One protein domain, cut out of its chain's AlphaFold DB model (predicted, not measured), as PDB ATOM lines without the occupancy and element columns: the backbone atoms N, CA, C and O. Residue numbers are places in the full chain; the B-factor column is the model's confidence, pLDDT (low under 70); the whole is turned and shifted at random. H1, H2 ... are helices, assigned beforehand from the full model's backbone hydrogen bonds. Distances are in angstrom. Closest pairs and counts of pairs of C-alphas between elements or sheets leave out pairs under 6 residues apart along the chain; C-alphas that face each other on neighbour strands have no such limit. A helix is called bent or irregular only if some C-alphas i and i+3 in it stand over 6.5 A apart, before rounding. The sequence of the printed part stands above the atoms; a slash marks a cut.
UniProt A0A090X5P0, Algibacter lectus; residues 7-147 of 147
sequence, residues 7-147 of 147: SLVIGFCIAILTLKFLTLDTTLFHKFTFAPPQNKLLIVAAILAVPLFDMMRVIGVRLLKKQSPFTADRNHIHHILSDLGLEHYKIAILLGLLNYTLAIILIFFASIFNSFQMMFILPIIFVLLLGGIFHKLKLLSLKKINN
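This is residues 7 to 147 of the 147 residues of a protein of Algibacter lectus (UniProt A0A090X5P0). Two long helices, H6 and H7, make a narrow V joined near one end by their tight link, with H3 packed antiparallel on H6 and short H5 folded back on the beginning of H6 at the other end. On the side of H3 away from this V, H1 packs with its last turns alone and its beginning sticks out as residues 7 to 13, while H4 angles away from H6 and H7. The printed part has 141 residues with seven named helices, H1 to H7 in order, and no named strand; its class is all helix. It is only just compact, close to loose, with a radius of gyration of the C-alphas of 17.3 A, and spans 57 by 33 by 30 A.

H1, residues 7 to 23, touches H3, residues 37 to 47, with residues 18 to 22 alone; the closest C-alphas, of Leu 22 and Lys 40, are 6.3 A apart, at a shallow tilt of 13 degrees, opposite ways. H2, residues 26 to 31, touches H3 about perpendicular at 82 degrees, closest at the C-alphas of Thr 26 and Pro 37, 5.1 A apart. The hub is H6, residues 88 to 112, which touches four helices. H3 touches it opposite ways at a shallow tilt of 20 degrees, with the C-alphas of Ala 46 and Ala 103 closest at 4.8 A. H4, residues 49 to 64, touches H6 with residues 49 to 50 alone, about perpendicular at 75 degrees; the C-alphas of Val 50 and Asn 99 are closest, 5.6 A apart. H5, residues 77 to 83, forms a helical hairpin with H6, closest at the C-alphas of His 78 and Ile 91, 6.3 A apart. H6 and H7, residues 115 to 145, form another hairpin but only just touch, with 3 pairs of C-alphas within 8 A; the closest, of Ala 110 and Met 118, are 6.7 A apart. H3, H6 and H7 form an up and down bundle, each running against the one before. Every O i to N i+4 pair is within hydrogen-bond range in H1, H4, H5 and H6; the counts are 5 of 7 in H3, 25 of 27 in H7 and 0 of 2 in H2, where 2 of 3 O i to N i+3 pairs are within range.

H1 begins at C-alpha 7, (238.715, 119.447, 107.411), and is 24.5 A long. H3 is irregular: C-alphas 38 and 41 are 8.1 A apart. H4 measures 21.9 A and H6 36.6 A. H7 measures 44.7 A and ends at C-alpha 145, (217.149, 103.437, 124.854).

The two C-alphas farthest apart, of Thr 27 and Asn 147, are 58.5 A apart. The printed part has no cut, and its one long link is residues 65 to 76. The pLDDT is under 70 at residues 26 to 38, 130, 134 and 137 to 147.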
ATOM      1  N   SER A   7     238.883 118.835 106.084       80.25
ATOM      2  CA  SER A   7     238.715 119.447 107.411       80.25
ATOM      3  C   SER A   7     239.933 120.261 107.851       80.25
ATOM      4  O   SER A   7     239.763 121.369 108.361       80.25
ATOM      5  N   LEU A   8     241.149 119.756 107.620       84.12
ATOM      6  CA  LEU A   8     242.384 120.442 108.009       84.12
ATOM      7  C   LEU A   8     242.612 121.722 107.192       84.12
ATOM      8  O   LEU A   8     242.942 122.759 107.761       84.12
ATOM      9  N   VAL A   9     242.370 121.672 105.876       90.06
ATOM     10  CA  VAL A   9     242.491 122.839 104.984       90.06
ATOM     11  C   VAL A   9     241.478 123.914 105.373       90.06
ATOM     12  O   VAL A   9     241.851 125.072 105.541       90.06
ATOM     13  N   ILE A  10     240.213 123.538 105.601       88.81
ATOM     14  CA  ILE A  10     239.176 124.478 106.050       88.81
ATOM     15  C   ILE A  10     239.551 125.087 107.409       88.81
ATOM     16  O   ILE A  10     239.469 126.303 107.572       88.81
ATOM     17  N   GLY A  11     240.012 124.274 108.364       88.75
ATOM     18  CA  GLY A  11     240.469 124.754 109.669       88.75
ATOM     19  C   GLY A  11     241.640 125.734 109.562       88.75
ATOM     20  O   GLY A  11     241.630 126.782 110.208       88.75
ATOM     21  N   PHE A  12     242.608 125.446 108.691       91.12
ATOM     22  CA  PHE A  12     243.744 126.325 108.418       91.12
ATOM     23  C   PHE A  12     243.309 127.659 107.795       91.12
ATOM     24  O   PHE A  12     243.734 128.722 108.252       91.12
ATOM     25  N   CYS A  13     242.405 127.631 106.810       93.38
ATOM     26  CA  CYS A  13     241.832 128.844 106.230       93.38
ATOM     27  C   CYS A  13     241.107 129.685 107.289       93.38
ATOM     28  O   CYS A  13     241.333 130.891 107.368       93.38
ATOM     29  N   ILE A  14     240.284 129.059 108.138       91.25
ATOM     30  CA  ILE A  14     239.587 129.743 109.237       91.25
ATOM     31  C   ILE A  14     240.593 130.386 110.200       91.25
ATOM     32  O   ILE A  14     240.395 131.534 110.600       91.25
ATOM     33  N   ALA A  15     241.684 129.696 110.540       91.19
ATOM     34  CA  ALA A  15     242.723 130.225 111.420       91.19
ATOM     35  C   ALA A  15     243.411 131.467 110.825       91.19
ATOM     36  O   ALA A  15     243.507 132.492 111.502       91.19
ATOM     37  N   ILE A  16     243.821 131.425 109.549       94.06
ATOM     38  CA  ILE A  16     244.433 132.582 108.868       94.06
ATOM     39  C   ILE A  16     243.452 133.753 108.784       94.06
ATOM     40  O   ILE A  16     243.826 134.890 109.073       94.06
ATOM     41  N   LEU A  17     242.198 133.496 108.403       91.69
ATOM     42  CA  LEU A  17     241.173 134.538 108.302       91.69
ATOM     43  C   LEU A  17     240.891 135.183 109.662       91.69
ATOM     44  O   LEU A  17     240.751 136.401 109.749       91.69
ATOM     45  N   THR A  18     240.877 134.378 110.723       90.19
ATOM     46  CA  THR A  18     240.718 134.846 112.101       90.19
ATOM     47  C   THR A  18     241.890 135.724 112.531       90.19
ATOM     48  O   THR A  18     241.680 136.815 113.058       90.19
ATOM     49  N   LEU A  19     243.126 135.290 112.263       90.38
ATOM     50  CA  LEU A  19     244.324 136.071 112.570       90.38
ATOM     51  C   LEU A  19     244.309 137.407 111.819       90.38
ATOM     52  O   LEU A  19     244.505 138.456 112.426       90.38
ATOM     53  N   LYS A  20     243.996 137.373 110.518       89.62
ATOM     54  CA  LYS A  20     243.872 138.573 109.689       89.62
ATOM     55  C   LYS A  20     242.809 139.519 110.242       89.62
ATOM     56  O   LYS A  20     243.045 140.716 110.299       89.62
ATOM     57  N   PHE A  21     241.657 139.004 110.672       86.56
ATOM     58  CA  PHE A  21     240.600 139.819 111.271       86.56
ATOM     59  C   PHE A  21     241.058 140.517 112.560       86.56
ATOM     60  O   PHE A  21     240.754 141.694 112.763       86.56
ATOM     61  N   LEU A  22     241.817 139.821 113.413       85.88
ATOM     62  CA  LEU A  22     242.346 140.387 114.655       85.88
ATOM     63  C   LEU A  22     243.382 141.496 114.409       85.88
ATOM     64  O   LEU A  22     243.440 142.436 115.203       85.88
ATOM     65  N   THR A  23     244.154 141.422 113.318       86.81
ATOM     66  CA  THR A  23     245.193 142.412 112.978       86.81
ATOM     67  C   THR A  23     244.692 143.613 112.174       86.81
ATOM     68  O   THR A  23     245.439 144.575 112.027       86.81
ATOM     69  N   LEU A  24     243.454 143.602 111.665       83.62
ATOM     70  CA  LEU A  24     242.877 144.753 110.955       83.62
ATOM     71  C   LEU A  24     242.854 146.002 111.843       83.62
ATOM     72  O   LEU A  24     242.502 145.908 113.018       83.62
ATOM     73  N   ASP A  25     243.122 147.179 111.284       78.69
ATOM     74  CA  ASP A  25     243.105 148.435 112.040       78.69
ATOM     75  C   ASP A  25     241.723 148.754 112.616       78.69
ATOM     76  O   ASP A  25     240.696 148.638 111.949       78.69
ATOM     77  N   THR A  26     241.694 149.192 113.877       69.62
ATOM     78  CA  THR A  26     240.475 149.583 114.614       69.62
ATOM     79  C   THR A  26     239.715 150.738 113.956       69.62
ATOM     80  O   THR A  26     238.502 150.846 114.124       69.62
ATOM     81  N   THR A  27     240.399 151.564 113.164       67.19
ATOM     82  CA  THR A  27     239.831 152.707 112.434       67.19
ATOM     83  C   THR A  27     238.860 152.279 111.332       67.19
ATOM     84  O   THR A  27     237.866 152.965 111.094       67.19
ATOM     85  N   LEU A  28     239.069 151.108 110.720       64.12
ATOM     86  CA  LEU A  28     238.142 150.525 109.740       64.12
ATOM     87  C   LEU A  28     236.816 150.094 110.384       64.12
ATOM     88  O   LEU A  28     235.778 150.084 109.721       64.12
ATOM     89  N   PHE A  29     236.829 149.789 111.685       64.81
ATOM     90  CA  PHE A  29     235.653 149.344 112.434       64.81
ATOM     91  C   PHE A  29     234.770 150.490 112.915       64.81
ATOM     92  O   PHE A  29     233.619 150.257 113.264       64.81
ATOM     93  N   HIS A  30     235.246 151.735 112.852       59.59
ATOM     94  CA  HIS A  30     234.459 152.905 113.247       59.59
ATOM     95  C   HIS A  30     233.193 153.100 112.389       59.59
ATOM     96  O   HIS A  30     232.267 153.794 112.803       59.59
ATOM     97  N   LYS A  31     233.145 152.471 111.201       58.06
ATOM     98  CA  LYS A  31     231.968 152.415 110.319       58.06
ATOM     99  C   LYS A  31     230.979 151.297 110.674       58.06
ATOM    100  O   LYS A  31     229.846 151.331 110.207       58.06
ATOM    101  N   PHE A  32     231.386 150.309 111.469       62.00
ATOM    102  CA  PHE A  32     230.533 149.200 111.882       62.00
ATOM    103  C   PHE A  32     229.953 149.486 113.267       62.00
ATOM    104  O   PHE A  32     230.606 149.272 114.285       62.00
ATOM    105  N   THR A  33     228.690 149.914 113.311       57.84
ATOM    106  CA  THR A  33     227.947 150.221 114.548       57.84
ATOM    107  C   THR A  33     227.925 149.056 115.546       57.84
ATOM    108  O   THR A  33     227.836 149.276 116.746       57.84
ATOM    109  N   PHE A  34     228.054 147.820 115.056       57.53
ATOM    110  CA  PHE A  34     227.935 146.588 115.842       57.53
ATOM    111  C   PHE A  34     229.277 145.977 116.277       57.53
ATOM    112  O   PHE A  34     229.289 144.924 116.909       57.53
ATOM    113  N   ALA A  35     230.412 146.593 115.927       56.97
ATOM    114  CA  ALA A  35     231.735 146.064 116.245       56.97
ATOM    115  C   ALA A  35     232.619 147.148 116.876       56.97
ATOM    116  O   ALA A  35     233.508 147.683 116.205       56.97
ATOM    117  N   PRO A  36     232.419 147.468 118.171       61.12
ATOM    118  CA  PRO A  36     233.352 148.319 118.885       61.12
ATOM    119  C   PRO A  36     234.765 147.737 118.730       61.12
ATOM    120  O   PRO A  36     234.959 146.535 118.952       61.12
ATOM    121  N   PRO A  37     235.772 148.548 118.370       60.59
ATOM    122  CA  PRO A  37     237.120 148.061 118.074       60.59
ATOM    123  C   PRO A  37     237.776 147.286 119.227       60.59
ATOM    124  O   PRO A  37     238.715 146.525 119.002       60.59
ATOM    125  N   GLN A  38     237.261 147.457 120.444       66.25
ATOM    126  CA  GLN A  38     237.712 146.824 121.683       66.25
ATOM    127  C   GLN A  38     237.290 145.342 121.798       66.25
ATOM    128  O   GLN A  38     237.906 144.590 122.545       66.25
ATOM    129  N   ASN A  39     236.286 144.891 121.032       73.50
ATOM    130  CA  ASN A  39     235.656 143.574 121.206       73.50
ATOM    131  C   ASN A  39     235.997 142.553 120.102       73.50
ATOM    132  O   ASN A  39     235.342 141.517 120.002       73.50
ATOM    133  N   LYS A  40     237.036 142.781 119.283       79.94
ATOM    134  CA  LYS A  40     237.392 141.881 118.161       79.94
ATOM    135  C   LYS A  40     237.592 140.425 118.583       79.94
ATOM    136  O   LYS A  40     237.084 139.522 117.924       79.94
ATOM    137  N   LEU A  41     238.291 140.201 119.697       82.62
ATOM    138  CA  LEU A  41     238.520 138.857 120.231       82.62
ATOM    139  C   LEU A  41     237.203 138.167 120.612       82.62
ATOM    140  O   LEU A  41     237.035 136.975 120.372       82.62
ATOM    141  N   LEU A  42     236.251 138.926 121.153       81.44
ATOM    142  CA  LEU A  42     234.945 138.403 121.536       81.44
ATOM    143  C   LEU A  42     234.091 138.062 120.317       81.44
ATOM    144  O   LEU A  42     233.401 137.048 120.332       81.44
ATOM    145  N   ILE A  43     234.172 138.859 119.250       82.50
ATOM    146  CA  ILE A  43     233.495 138.567 117.979       82.50
ATOM    147  C   ILE A  43     234.035 137.261 117.382       82.50
ATOM    148  O   ILE A  43     233.260 136.401 116.974       82.50
ATOM    149  N   VAL A  44     235.356 137.064 117.392       88.44
ATOM    150  CA  VAL A  44     235.974 135.801 116.958       88.44
ATOM    151  C   VAL A  44     235.497 134.628 117.814       88.44
ATOM    152  O   VAL A  44     235.081 133.602 117.274       88.44
ATOM    153  N   ALA A  45     235.516 134.782 119.141       85.00
ATOM    154  CA  ALA A  45     235.049 133.752 120.064       85.00
ATOM    155  C   ALA A  45     233.564 133.416 119.849       85.00
ATOM    156  O   ALA A  45     233.179 132.255 119.959       85.00
ATOM    157  N   ALA A  46     232.742 134.407 119.492       84.38
ATOM    158  CA  ALA A  46     231.336 134.223 119.157       84.38
ATOM    159  C   ALA A  46     231.136 133.431 117.857       84.38
ATOM    160  O   ALA A  46     230.308 132.525 117.812       84.38
ATOM    161  N   ILE A  47     231.911 133.735 116.810       87.44
ATOM    162  CA  ILE A  47     231.836 133.039 115.515       87.44
ATOM    163  C   ILE A  47     232.278 131.575 115.647       87.44
ATOM    164  O   ILE A  47     231.693 130.690 115.022       87.44
ATOM    165  N   LEU A  48     233.300 131.317 116.465       88.38
ATOM    166  CA  LEU A  48     233.869 129.985 116.694       88.38
ATOM    167  C   LEU A  48     233.282 129.282 117.926       88.38
ATOM    168  O   LEU A  48     233.813 128.259 118.356       88.38
ATOM    169  N   ALA A  49     232.190 129.800 118.486       84.62
ATOM    170  CA  ALA A  49     231.649 129.365 119.765       84.62
ATOM    171  C   ALA A  49     231.338 127.861 119.811       84.62
ATOM    172  O   ALA A  49     231.843 127.144 120.674       84.62
ATOM    173  N   VAL A  50     230.541 127.356 118.867       84.75
ATOM    174  CA  VAL A  50     230.136 125.941 118.844       84.75
ATOM    175  C   VAL A  50     231.323 124.982 118.652       84.75
ATOM    176  O   VAL A  50     231.456 124.068 119.471       84.75
ATOM    177  N   PRO A  51     232.203 125.141 117.637       85.38
ATOM    178  CA  PRO A  51     233.338 124.232 117.465       85.38
ATOM    179  C   PRO A  51     234.357 124.323 118.610       85.38
ATOM    180  O   PRO A  51     234.873 123.290 119.043       85.38
ATOM    181  N   LEU A  52     234.612 125.523 119.151       85.75
ATOM    182  CA  LEU A  52     235.514 125.702 120.291       85.75
ATOM    183  C   LEU A  52     234.963 125.010 121.541       85.75
ATOM    184  O   LEU A  52     235.704 124.329 122.250       85.75
ATOM    185  N   PHE A  53     233.659 125.133 121.793       82.50
ATOM    186  CA  PHE A  53     233.012 124.450 122.906       82.50
ATOM    187  C   PHE A  53     233.088 122.934 122.784       82.50
ATOM    188  O   PHE A  53     233.468 122.271 123.744       82.50
ATOM    189  N   ASP A  54     232.707 122.379 121.632       83.31
ATOM    190  CA  ASP A  54     232.679 120.929 121.439       83.31
ATOM    191  C   ASP A  54     234.080 120.334 121.650       83.31
ATOM    192  O   ASP A  54     234.233 119.337 122.358       83.31
ATOM    193  N   MET A  55     235.119 121.024 121.162       84.12
ATOM    194  CA  MET A  55     236.515 120.688 121.440       84.12
ATOM    195  C   MET A  55     236.846 120.767 122.941       84.12
ATOM    196  O   MET A  55     237.312 119.779 123.511       84.12
ATOM    197  N   MET A  56     236.608 121.912 123.593       83.81
ATOM    198  CA  MET A  56     236.920 122.120 125.017       83.81
ATOM    199  C   MET A  56     236.191 121.123 125.918       83.81
ATOM    200  O   MET A  56     236.778 120.598 126.861       83.81
ATOM    201  N   ARG A  57     234.931 120.810 125.608       82.69
ATOM    202  CA  ARG A  57     234.124 119.818 126.320       82.69
ATOM    203  C   ARG A  57     234.735 118.433 126.196       82.69
ATOM    204  O   ARG A  57     234.911 117.762 127.208       82.69
ATOM    205  N   VAL A  58     235.016 117.986 124.974       82.88
ATOM    206  CA  VAL A  58     235.566 116.648 124.742       82.88
ATOM    207  C   VAL A  58     236.936 116.522 125.419       82.88
ATOM    208  O   VAL A  58     237.174 115.547 126.129       82.88
ATOM    209  N   ILE A  59     237.787 117.548 125.315       85.12
ATOM    210  CA  ILE A  59     239.063 117.613 126.043       85.12
ATOM    211  C   ILE A  59     238.837 117.568 127.561       85.12
ATOM    212  O   ILE A  59     239.464 116.760 128.237       85.12
ATOM    213  N   GLY A  60     237.913 118.362 128.104       84.50
ATOM    214  CA  GLY A  60     237.605 118.385 129.535       84.50
ATOM    215  C   GLY A  60     237.107 117.036 130.060       84.50
ATOM    216  O   GLY A  60     237.587 116.551 131.081       84.50
ATOM    217  N   VAL A  61     236.207 116.372 129.329       81.44
ATOM    218  CA  VAL A  61     235.730 115.021 129.664       81.44
ATOM    219  C   VAL A  61     236.878 114.006 129.647       81.44
ATOM    220  O   VAL A  61     236.926 113.141 130.523       81.44
ATOM    221  N   ARG A  62     237.823 114.108 128.702       82.38
ATOM    222  CA  ARG A  62     239.015 113.238 128.654       82.38
ATOM    223  C   ARG A  62     239.945 113.477 129.836       82.38
ATOM    224  O   ARG A  62     240.354 112.511 130.479       82.38
ATOM    225  N   LEU A  63     240.216 114.740 130.165       86.81
ATOM    226  CA  LEU A  63     241.053 115.110 131.308       86.81
ATOM    227  C   LEU A  63     240.467 114.573 132.623       86.81
ATOM    228  O   LEU A  63     241.194 113.976 133.413       86.81
ATOM    229  N   LEU A  64     239.147 114.677 132.815       86.06
ATOM    230  CA  LEU A  64     238.454 114.096 133.975       86.06
ATOM    231  C   LEU A  64     238.566 112.565 134.031       86.06
ATOM    232  O   LEU A  64     238.628 111.987 135.113       86.06
ATOM    233  N   LYS A  65     238.636 111.899 132.874       84.44
ATOM    234  CA  LYS A  65     238.859 110.449 132.751       84.44
ATOM    235  C   LYS A  65     240.343 110.052 132.769       84.44
ATOM    236  O   LYS A  65     240.642 108.881 132.545       84.44
ATOM    237  N   LYS A  66     241.267 110.991 133.021       88.44
ATOM    238  CA  LYS A  66     242.732 110.797 132.956       88.44
ATOM    239  C   LYS A  66     243.223 110.250 131.605       88.44
ATOM    240  O   LYS A  66     244.232 109.554 131.540       88.44
ATOM    241  N   GLN A  67     242.505 110.549 130.526       85.50
ATOM    242  CA  GLN A  67     242.885 110.183 129.163       85.50
ATOM    243  C   GLN A  67     243.624 111.342 128.488       85.50
ATOM    244  O   GLN A  67     243.383 112.509 128.800       85.50
ATOM    245  N   SER A  68     244.517 111.022 127.547       87.50
ATOM    246  CA  SER A  68     245.223 112.044 126.768       87.50
ATOM    247  C   SER A  68     244.232 112.892 125.954       87.50
ATOM    248  O   SER A  68     243.293 112.348 125.377       87.50
ATOM    249  N   PRO A  69     244.426 114.220 125.859       80.56
ATOM    250  CA  PRO A  69     243.539 115.100 125.103       80.56
ATOM    251  C   PRO A  69     243.573 114.842 123.589       80.56
ATOM    252  O   PRO A  69     242.647 115.261 122.897       80.56
ATOM    253  N   PHE A  70     244.595 114.142 123.084       77.62
ATOM    254  CA  PHE A  70     244.802 113.860 121.659       77.62
ATOM    255  C   PHE A  70     244.301 112.481 121.218       77.62
ATOM    256  O   PHE A  70     244.489 112.100 120.065       77.62
ATOM    257  N   THR A  71     243.675 111.707 122.107       77.25
ATOM    258  CA  THR A  71     243.082 110.425 121.715       77.25
ATOM    259  C   THR A  71     241.841 110.648 120.853       77.25
ATOM    260  O   THR A  71     241.019 111.524 121.129       77.25
ATOM    261  N   ALA A  72     241.696 109.846 119.794       71.94
ATOM    262  CA  ALA A  72     240.498 109.861 118.959       71.94
ATOM    263  C   ALA A  72     239.261 109.489 119.795       71.94
ATOM    264  O   ALA A  72     239.314 108.584 120.628       71.94
ATOM    265  N   ASP A  73     238.146 110.193 119.589       71.06
ATOM    266  CA  ASP A  73     236.905 109.973 120.337       71.06
ATOM    267  C   ASP A  73     235.681 110.281 119.466       71.06
ATOM    268  O   ASP A  73     235.734 111.121 118.568       71.06
ATOM    269  N   ARG A  74     234.559 109.632 119.778       71.75
ATOM    270  CA  ARG A  74     233.244 109.850 119.166       71.75
ATOM    271  C   ARG A  74     232.306 110.698 120.028       71.75
ATOM    272  O   ARG A  74     231.146 110.865 119.688       71.75
ATOM    273  N   ASN A  75     232.792 111.287 121.119       74.38
ATOM    274  CA  ASN A  75     231.966 112.102 122.019       74.38
ATOM    275  C   ASN A  75     231.616 113.513 121.503       74.38
ATOM    276  O   ASN A  75     231.004 114.290 122.246       74.38
ATOM    277  N   HIS A  76     231.981 113.854 120.267       81.00
ATOM    278  CA  HIS A  76     231.589 115.109 119.626       81.00
ATOM    279  C   HIS A  76     230.077 115.163 119.380       81.00
ATOM    280  O   HIS A  76     229.448 114.153 119.057       81.00
ATOM    281  N   ILE A  77     229.479 116.354 119.486       79.62
ATOM    282  CA  ILE A  77     228.017 116.532 119.392       79.62
ATOM    283  C   ILE A  77     227.442 115.958 118.088       79.62
ATOM    284  O   ILE A  77     226.371 115.353 118.096       79.62
ATOM    285  N   HIS A  78     228.154 116.106 116.971       81.56
ATOM    286  CA  HIS A  78     227.687 115.604 115.680       81.56
ATOM    287  C   HIS A  78     227.638 114.068 115.612       81.56
ATOM    288  O   HIS A  78     226.743 113.522 114.973       81.56
ATOM    289  N   HIS A  79     228.548 113.367 116.296       82.50
ATOM    290  CA  HIS A  79     228.507 111.908 116.409       82.50
ATOM    291  C   HIS A  79     227.348 111.464 117.298       82.50
ATOM    292  O   HIS A  79     226.572 110.616 116.880       82.50
ATOM    293  N   ILE A  80     227.140 112.128 118.440       81.38
ATOM    294  CA  ILE A  80     226.000 111.851 119.330       81.38
ATOM    295  C   ILE A  80     224.672 112.006 118.573       81.38
ATOM    296  O   ILE A  80     223.796 111.152 118.663       81.38
ATOM    297  N   LEU A  81     224.514 113.081 117.797       81.62
ATOM    298  CA  LEU A  81     223.317 113.305 116.979       81.62
ATOM    299  C   LEU A  81     223.161 112.258 115.866       81.62
ATOM    300  O   LEU A  81     222.039 111.852 115.563       81.62
ATOM    301  N   SER A  82     224.269 111.802 115.280       84.62
ATOM    302  CA  SER A  82     224.263 110.739 114.271       84.62
ATOM    303  C   SER A  82     223.824 109.406 114.873       84.62
ATOM    304  O   SER A  82     222.998 108.715 114.281       84.62
ATOM    305  N   ASP A  83     224.300 109.074 116.073       82.56
ATOM    306  CA  ASP A  83     223.928 107.856 116.802       82.56
ATOM    307  C   ASP A  83     222.441 107.882 117.225       82.56
ATOM    308  O   ASP A  83     221.771 106.850 117.305       82.56
ATOM    309  N   LEU A  84     221.866 109.080 117.402       78.50
ATOM    310  CA  LEU A  84     220.425 109.279 117.598       78.50
ATOM    311  C   LEU A  84     219.587 109.035 116.330       78.50
ATOM    312  O   LEU A  84     218.357 109.007 116.422       78.50
ATOM    313  N   GLY A  85     220.207 108.771 115.178       83.62
ATOM    314  CA  GLY A  85     219.531 108.474 113.912       83.62
ATOM    315  C   GLY A  85     219.216 109.706 113.064       83.62
ATOM    316  O   GLY A  85     218.390 109.622 112.158       83.62
ATOM    317  N   LEU A  86     219.834 110.857 113.353       82.88
ATOM    318  CA  LEU A  86     219.727 112.029 112.487       82.88
ATOM    319  C   LEU A  86     220.670 111.896 111.292       82.88
ATOM    320  O   LEU A  86     221.828 111.509 111.422       82.88
ATOM    321  N   GLU A  87     220.177 112.280 110.118       86.25
ATOM    322  CA  GLU A  87     220.977 112.296 108.896       86.25
ATOM    323  C   GLU A  87     222.074 113.367 108.976       86.25
ATOM    324  O   GLU A  87     221.847 114.479 109.466       86.25
ATOM    325  N   HIS A  88     223.260 113.064 108.440       84.25
ATOM    326  CA  HIS A  88     224.440 113.932 108.532       84.25
ATOM    327  C   HIS A  88     224.191 115.382 108.083       84.25
ATOM    328  O   HIS A  88     224.675 116.314 108.728       84.25
ATOM    329  N   TYR A  89     223.406 115.601 107.021       86.38
ATOM    330  CA  TYR A  89     223.105 116.954 106.541       86.38
ATOM    331  C   TYR A  89     222.203 117.734 107.510       86.38
ATOM    332  O   TYR A  89     222.426 118.925 107.727       86.38
ATOM    333  N   LYS A  90     221.230 117.071 108.153       86.94
ATOM    334  CA  LYS A  90     220.355 117.694 109.161       86.94
ATOM    335  C   LYS A  90     221.165 118.150 110.367       86.94
ATOM    336  O   LYS A  90     220.935 119.238 110.884       86.94
ATOM    337  N   ILE A  91     222.143 117.343 110.777       86.88
ATOM    338  CA  ILE A  91     223.066 117.668 111.868       86.88
ATOM    339  C   ILE A  91     223.899 118.902 111.516       86.88
ATOM    340  O   ILE A  91     224.004 119.813 112.334       86.88
ATOM    341  N   ALA A  92     224.451 118.956 110.301       88.00
ATOM    342  CA  ALA A  92     225.237 120.099 109.843       88.00
ATOM    343  C   ALA A  92     224.412 121.396 109.821       88.00
ATOM    344  O   ALA A  92     224.864 122.413 110.344       88.00
ATOM    345  N   ILE A  93     223.185 121.351 109.290       89.31
ATOM    346  CA  ILE A  93     222.276 122.507 109.262       89.31
ATOM    347  C   ILE A  93     221.904 122.939 110.683       89.31
ATOM    348  O   ILE A  93     221.960 124.124 110.995       89.31
ATOM    349  N   LEU A  94     221.566 121.988 111.558       87.38
ATOM    350  CA  LEU A  94     221.201 122.270 112.944       87.38
ATOM    351  C   LEU A  94     222.349 122.942 113.705       87.38
ATOM    352  O   LEU A  94     222.142 123.979 114.331       87.38
ATOM    353  N   LEU A  95     223.556 122.373 113.641       86.12
ATOM    354  CA  LEU A  95     224.734 122.933 114.306       86.12
ATOM    355  C   LEU A  95     225.143 124.280 113.699       86.12
ATOM    356  O   LEU A  95     225.535 125.183 114.437       86.12
ATOM    357  N   GLY A  96     225.006 124.437 112.380       88.69
ATOM    358  CA  GLY A  96     225.259 125.694 111.679       88.69
ATOM    359  C   GLY A  96     224.300 126.804 112.104       88.69
ATOM    360  O   GLY A  96     224.752 127.886 112.468       88.69
ATOM    361  N   LEU A  97     222.992 126.525 112.132       89.81
ATOM    362  CA  LEU A  97     221.974 127.465 112.612       89.81
ATOM    363  C   LEU A  97     222.205 127.838 114.074       89.81
ATOM    364  O   LEU A  97     222.147 129.012 114.422       89.81
ATOM    365  N   LEU A  98     222.534 126.860 114.915       86.50
ATOM    366  CA  LEU A  98     222.831 127.090 116.325       86.50
ATOM    367  C   LEU A  98     224.031 128.022 116.500       86.50
ATOM    368  O   LEU A  98     223.950 128.987 117.260       86.50
ATOM    369  N   ASN A  99     225.117 127.773 115.762       89.25
ATOM    370  CA  ASN A  99     226.293 128.635 115.780       89.25
ATOM    371  C   ASN A  99     225.971 130.042 115.266       89.25
ATOM    372  O   ASN A  99     226.390 131.025 115.865       89.25
ATOM    373  N   TYR A 100     225.191 130.143 114.189       90.12
ATOM    374  CA  TYR A 100     224.797 131.417 113.600       90.12
ATOM    375  C   TYR A 100     223.944 132.261 114.556       90.12
ATOM    376  O   TYR A 100     224.256 133.425 114.804       90.12
ATOM    377  N   THR A 101     222.909 131.669 115.157       88.94
ATOM    378  CA  THR A 101     222.066 132.344 116.151       88.94
ATOM    379  C   THR A 101     222.881 132.770 117.370       88.94
ATOM    380  O   THR A 101     222.741 133.901 117.833       88.94
ATOM    381  N   LEU A 102     223.771 131.904 117.867       86.25
ATOM    382  CA  LEU A 102     224.640 132.224 118.996       86.25
ATOM    383  C   LEU A 102     225.593 133.383 118.675       86.25
ATOM    384  O   LEU A 102     225.750 134.287 119.496       86.25
ATOM    385  N   ALA A 103     226.182 133.387 117.478       87.88
ATOM    386  CA  ALA A 103     227.062 134.455 117.028       87.88
ATOM    387  C   ALA A 103     226.325 135.801 116.962       87.88
ATOM    388  O   ALA A 103     226.839 136.790 117.479       87.88
ATOM    389  N   ILE A 104     225.105 135.842 116.410       88.06
ATOM    390  CA  ILE A 104     224.283 137.066 116.373       88.06
ATOM    391  C   ILE A 104     224.013 137.586 117.782       88.06
ATOM    392  O   ILE A 104     224.208 138.773 118.037       88.06
ATOM    393  N   ILE A 105     223.592 136.710 118.699       86.94
ATOM    394  CA  ILE A 105     223.312 137.093 120.085       86.94
ATOM    395  C   ILE A 105     224.576 137.681 120.717       86.94
ATOM    396  O   ILE A 105     224.546 138.797 121.222       86.94
ATOM    397  N   LEU A 106     225.708 136.985 120.651       85.00
ATOM    398  CA  LEU A 106     226.945 137.457 121.278       85.00
ATOM    399  C   LEU A 106     227.466 138.763 120.664       85.00
ATOM    400  O   LEU A 106     227.943 139.618 121.406       85.00
ATOM    401  N   ILE A 107     227.341 138.951 119.347       84.25
ATOM    402  CA  ILE A 107     227.699 140.209 118.675       84.25
ATOM    403  C   ILE A 107     226.767 141.343 119.119       84.25
ATOM    404  O   ILE A 107     227.234 142.437 119.423       84.25
ATOM    405  N   PHE A 108     225.464 141.079 119.226       84.94
ATOM    406  CA  PHE A 108     224.496 142.052 119.728       84.94
ATOM    407  C   PHE A 108     224.813 142.476 121.169       84.94
ATOM    408  O   PHE A 108     224.887 143.668 121.459       84.94
ATOM    409  N   PHE A 109     225.100 141.521 122.058       83.69
ATOM    410  CA  PHE A 109     225.548 141.817 123.421       83.69
ATOM    411  C   PHE A 109     226.876 142.593 123.425       83.69
ATOM    412  O   PHE A 109     227.011 143.571 124.157       83.69
ATOM    413  N   ALA A 110     227.828 142.239 122.556       81.38
ATOM    414  CA  ALA A 110     229.099 142.953 122.423       81.38
ATOM    415  C   ALA A 110     228.950 144.402 121.918       81.38
ATOM    416  O   ALA A 110     229.879 145.190 122.086       81.38
ATOM    417  N   SER A 111     227.815 144.748 121.304       79.12
ATOM    418  CA  SER A 111     227.478 146.118 120.900       79.12
ATOM    419  C   SER A 111     226.882 146.952 122.039       79.12
ATOM    420  O   SER A 111     226.868 148.175 121.935       79.12
ATOM    421  N   ILE A 112     226.355 146.313 123.086       82.56
ATOM    422  CA  ILE A 112     225.668 146.980 124.204       82.56
ATOM    423  C   ILE A 112     226.586 147.084 125.425       82.56
ATOM    424  O   ILE A 112     226.578 148.093 126.128       82.56
ATOM    425  N   PHE A 113     227.362 146.035 125.690       82.69
ATOM    426  CA  PHE A 113     228.158 145.898 126.903       82.69
ATOM    427  C   PHE A 113     229.637 146.211 126.663       82.69
ATOM    428  O   PHE A 113     230.218 145.878 125.627       82.69
ATOM    429  N   ASN A 114     230.278 146.791 127.679       81.19
ATOM    430  CA  ASN A 114     231.719 147.038 127.667       81.19
ATOM    431  C   ASN A 114     232.506 145.718 127.729       81.19
ATOM    432  O   ASN A 114     232.021 144.713 128.256       81.19
ATOM    433  N   SER A 115     233.764 145.735 127.280       78.75
ATOM    434  CA  SER A 115     234.628 144.542 127.247       78.75
ATOM    435  C   SER A 115     234.745 143.842 128.607       78.75
ATOM    436  O   SER A 115     234.735 142.615 128.674       78.75
ATOM    437  N   PHE A 116     234.779 144.613 129.701       83.38
ATOM    438  CA  PHE A 116     234.821 144.070 131.062       83.38
ATOM    439  C   PHE A 116     233.560 143.272 131.424       83.38
ATOM    440  O   PHE A 116     233.651 142.173 131.960       83.38
ATOM    441  N   GLN A 117     232.373 143.791 131.097       85.19
ATOM    442  CA  GLN A 117     231.102 143.109 131.366       85.19
ATOM    443  C   GLN A 117     230.970 141.848 130.509       85.19
ATOM    444  O   GLN A 117     230.567 140.786 130.992       85.19
ATOM    445  N   MET A 118     231.380 141.943 129.245       82.25
ATOM    446  CA  MET A 118     231.344 140.821 128.321       82.25
ATOM    447  C   MET A 118     232.250 139.654 128.740       82.25
ATOM    448  O   MET A 118     231.921 138.508 128.429       82.25
ATOM    449  N   MET A 119     233.335 139.908 129.483       82.19
ATOM    450  CA  MET A 119     234.207 138.856 130.028       82.19
ATOM    451  C   MET A 119     233.445 137.868 130.925       82.19
ATOM    452  O   MET A 119     233.770 136.684 130.940       82.19
ATOM    453  N   PHE A 120     232.414 138.335 131.635       85.38
ATOM    454  CA  PHE A 120     231.572 137.494 132.489       85.38
ATOM    455  C   PHE A 120     230.344 136.956 131.747       85.38
ATOM    456  O   PHE A 120     229.971 135.799 131.926       85.38
ATOM    457  N   ILE A 121     229.730 137.765 130.879       83.38
ATOM    458  CA  ILE A 121     228.518 137.383 130.137       83.38
ATOM    459  C   ILE A 121     228.798 136.226 129.169       83.38
ATOM    460  O   ILE A 121     228.016 135.278 129.096       83.38
ATOM    461  N   LEU A 122     229.923 136.273 128.450       81.38
ATOM    462  CA  LEU A 122     230.275 135.278 127.440       81.38
ATOM    463  C   LEU A 122     230.352 133.846 128.006       81.38
ATOM    464  O   LEU A 122     229.634 132.994 127.483       81.38
ATOM    465  N   PRO A 123     231.119 133.552 129.077       82.69
ATOM    466  CA  PRO A 123     231.156 132.210 129.656       82.69
ATOM    467  C   PRO A 123     229.807 131.776 130.248       82.69
ATOM    468  O   PRO A 123     229.460 130.603 130.134       82.69
ATOM    469  N   ILE A 124     229.010 132.692 130.811       85.38
ATOM    470  CA  ILE A 124     227.671 132.368 131.332       85.38
ATOM    471  C   ILE A 124     226.745 131.908 130.199       85.38
ATOM    472  O   ILE A 124     226.123 130.850 130.303       85.38
ATOM    473  N   ILE A 125     226.687 132.658 129.093       82.00
ATOM    474  CA  ILE A 125     225.898 132.294 127.906       82.00
ATOM    475  C   ILE A 125     226.374 130.949 127.344       82.00
ATOM    476  O   ILE A 125     225.553 130.095 127.003       82.00
ATOM    477  N   PHE A 126     227.691 130.742 127.301       78.50
ATOM    478  CA  PHE A 126     228.307 129.498 126.846       78.50
ATOM    479  C   PHE A 126     227.855 128.293 127.678       78.50
ATOM    480  O   PHE A 126     227.415 127.286 127.125       78.50
ATOM    481  N   VAL A 127     227.909 128.406 129.009       80.38
ATOM    482  CA  VAL A 127     227.513 127.339 129.937       80.38
ATOM    483  C   VAL A 127     226.008 127.072 129.869       80.38
ATOM    484  O   VAL A 127     225.605 125.912 129.806       80.38
ATOM    485  N   LEU A 128     225.172 128.115 129.841       80.31
ATOM    486  CA  LEU A 128     223.713 127.970 129.853       80.31
ATOM    487  C   LEU A 128     223.170 127.366 128.557       80.31
ATOM    488  O   LEU A 128     222.435 126.377 128.601       80.31
ATOM    489  N   LEU A 129     223.531 127.930 127.401       72.44
ATOM    490  CA  LEU A 129     223.007 127.457 126.120       72.44
ATOM    491  C   LEU A 129     223.535 126.060 125.813       72.44
ATOM    492  O   LEU A 129     222.752 125.147 125.555       72.44
ATOM    493  N   LEU A 130     224.849 125.858 125.894       68.06
ATOM    494  CA  LEU A 130     225.468 124.613 125.441       68.06
ATOM    495  C   LEU A 130     225.359 123.498 126.490       68.06
ATOM    496  O   LEU A 130     225.166 122.337 126.121       68.06
ATOM    497  N   GLY A 131     225.369 123.834 127.785       71.25
ATOM    498  CA  GLY A 131     225.024 122.902 128.862       71.25
ATOM    499  C   GLY A 131     223.559 122.460 128.801       71.25
ATOM    500  O   GLY A 131     223.278 121.265 128.921       71.25
ATOM    501  N   GLY A 132     222.633 123.384 128.521       72.31
ATOM    502  CA  GLY A 132     221.212 123.081 128.330       72.31
ATOM    503  C   GLY A 132     220.951 122.192 127.110       72.31
ATOM    504  O   GLY A 132     220.251 121.181 127.217       72.31
ATOM    505  N   ILE A 133     221.568 122.512 125.966       70.62
ATOM    506  CA  ILE A 133     221.509 121.684 124.751       70.62
ATOM    507  C   ILE A 133     222.063 120.290 125.040       70.62
ATOM    508  O   ILE A 133     221.412 119.298 124.724       70.62
ATOM    509  N   PHE A 134     223.222 120.187 125.694       69.06
ATOM    510  CA  PHE A 134     223.826 118.898 126.008       69.06
ATOM    511  C   PHE A 134     222.974 118.057 126.965       69.06
ATOM    512  O   PHE A 134     222.762 116.872 126.711       69.06
ATOM    513  N   HIS A 135     222.445 118.656 128.035       72.44
ATOM    514  CA  HIS A 135     221.559 117.958 128.965       72.44
ATOM    515  C   HIS A 135     220.321 117.422 128.236       72.44
ATOM    516  O   HIS A 135     219.951 116.260 128.402       72.44
ATOM    517  N   LYS A 136     219.735 118.231 127.346       71.44
ATOM    518  CA  LYS A 136     218.601 117.825 126.512       71.44
ATOM    519  C   LYS A 136     218.970 116.697 125.543       71.44
ATOM    520  O   LYS A 136     218.204 115.747 125.420       71.44
ATOM    521  N   LEU A 137     220.138 116.752 124.902       67.56
ATOM    522  CA  LEU A 137     220.618 115.696 124.003       67.56
ATOM    523  C   LEU A 137     220.883 114.379 124.742       67.56
ATOM    524  O   LEU A 137     220.499 113.320 124.252       67.56
ATOM    525  N   LYS A 138     221.458 114.443 125.947       69.25
ATOM    526  CA  LYS A 138     221.647 113.274 126.816       69.25
ATOM    527  C   LYS A 138     220.308 112.680 127.263       69.25
ATOM    528  O   LYS A 138     220.141 111.468 127.246       69.25
ATOM    529  N   LEU A 139     219.331 113.512 127.624       65.12
ATOM    530  CA  LEU A 139     217.982 113.041 127.959       65.12
ATOM    531  C   LEU A 139     217.290 112.368 126.766       65.12
ATOM    532  O   LEU A 139     216.661 111.326 126.930       65.12
ATOM    533  N   LEU A 140     217.422 112.936 125.565       67.06
ATOM    534  CA  LEU A 140     216.862 112.359 124.340       67.06
ATOM    535  C   LEU A 140     217.521 111.021 123.982       67.06
ATOM    536  O   LEU A 140     216.821 110.108 123.548       67.06
ATOM    537  N   SER A 141     218.829 110.870 124.224       61.28
ATOM    538  CA  SER A 141     219.510 109.585 124.033       61.28
ATOM    539  C   SER A 141     219.033 108.524 125.013       61.28
ATOM    540  O   SER A 141     218.799 107.393 124.606       61.28
ATOM    541  N   LEU A 142     218.823 108.881 126.282       61.19
ATOM    542  CA  LEU A 142     218.311 107.953 127.293       61.19
ATOM    543  C   LEU A 142     216.862 107.532 127.007       61.19
ATOM    544  O   LEU A 142     216.515 106.368 127.180       61.19
ATOM    545  N   LYS A 143     216.025 108.449 126.506       60.09
ATOM    546  CA  LYS A 143     214.624 108.155 126.169       60.09
ATOM    547  C   LYS A 143     214.479 107.198 124.977       60.09
ATOM    548  O   LYS A 143     213.531 106.427 124.953       60.09
ATOM    549  N   LYS A 144     215.412 107.225 124.018       59.88
ATOM    550  CA  LYS A 144     215.444 106.292 122.874       59.88
ATOM    551  C   LYS A 144     215.922 104.884 123.259       59.88
ATOM    552  O   LYS A 144     215.605 103.943 122.555       59.88
ATOM    553  N   ILE A 145     216.691 104.743 124.342       58.19
ATOM    554  CA  ILE A 145     217.149 103.437 124.854       58.19
ATOM    555  C   ILE A 145     216.041 102.743 125.668       58.19
ATOM    556  O   ILE A 145     215.999 101.519 125.719       58.19
ATOM    557  N   ASN A 146     215.148 103.520 126.289       54.59
ATOM    558  CA  ASN A 146     214.046 103.021 127.122       54.59
ATOM    559  C   ASN A 146     212.711 102.818 126.371       54.59
ATOM    560  O   ASN A 146     211.725 102.454 127.012       54.59
ATOM    561  N   ASN A 147     212.666 103.075 125.060       48.97
ATOM    562  CA  ASN A 147     211.519 102.841 124.172       48.97
ATOM    563  C   ASN A 147     211.892 101.786 123.133       48.97
ATOM    564  O   ASN A 147     211.002 100.986 122.781       48.97
TER     565      ASN A 147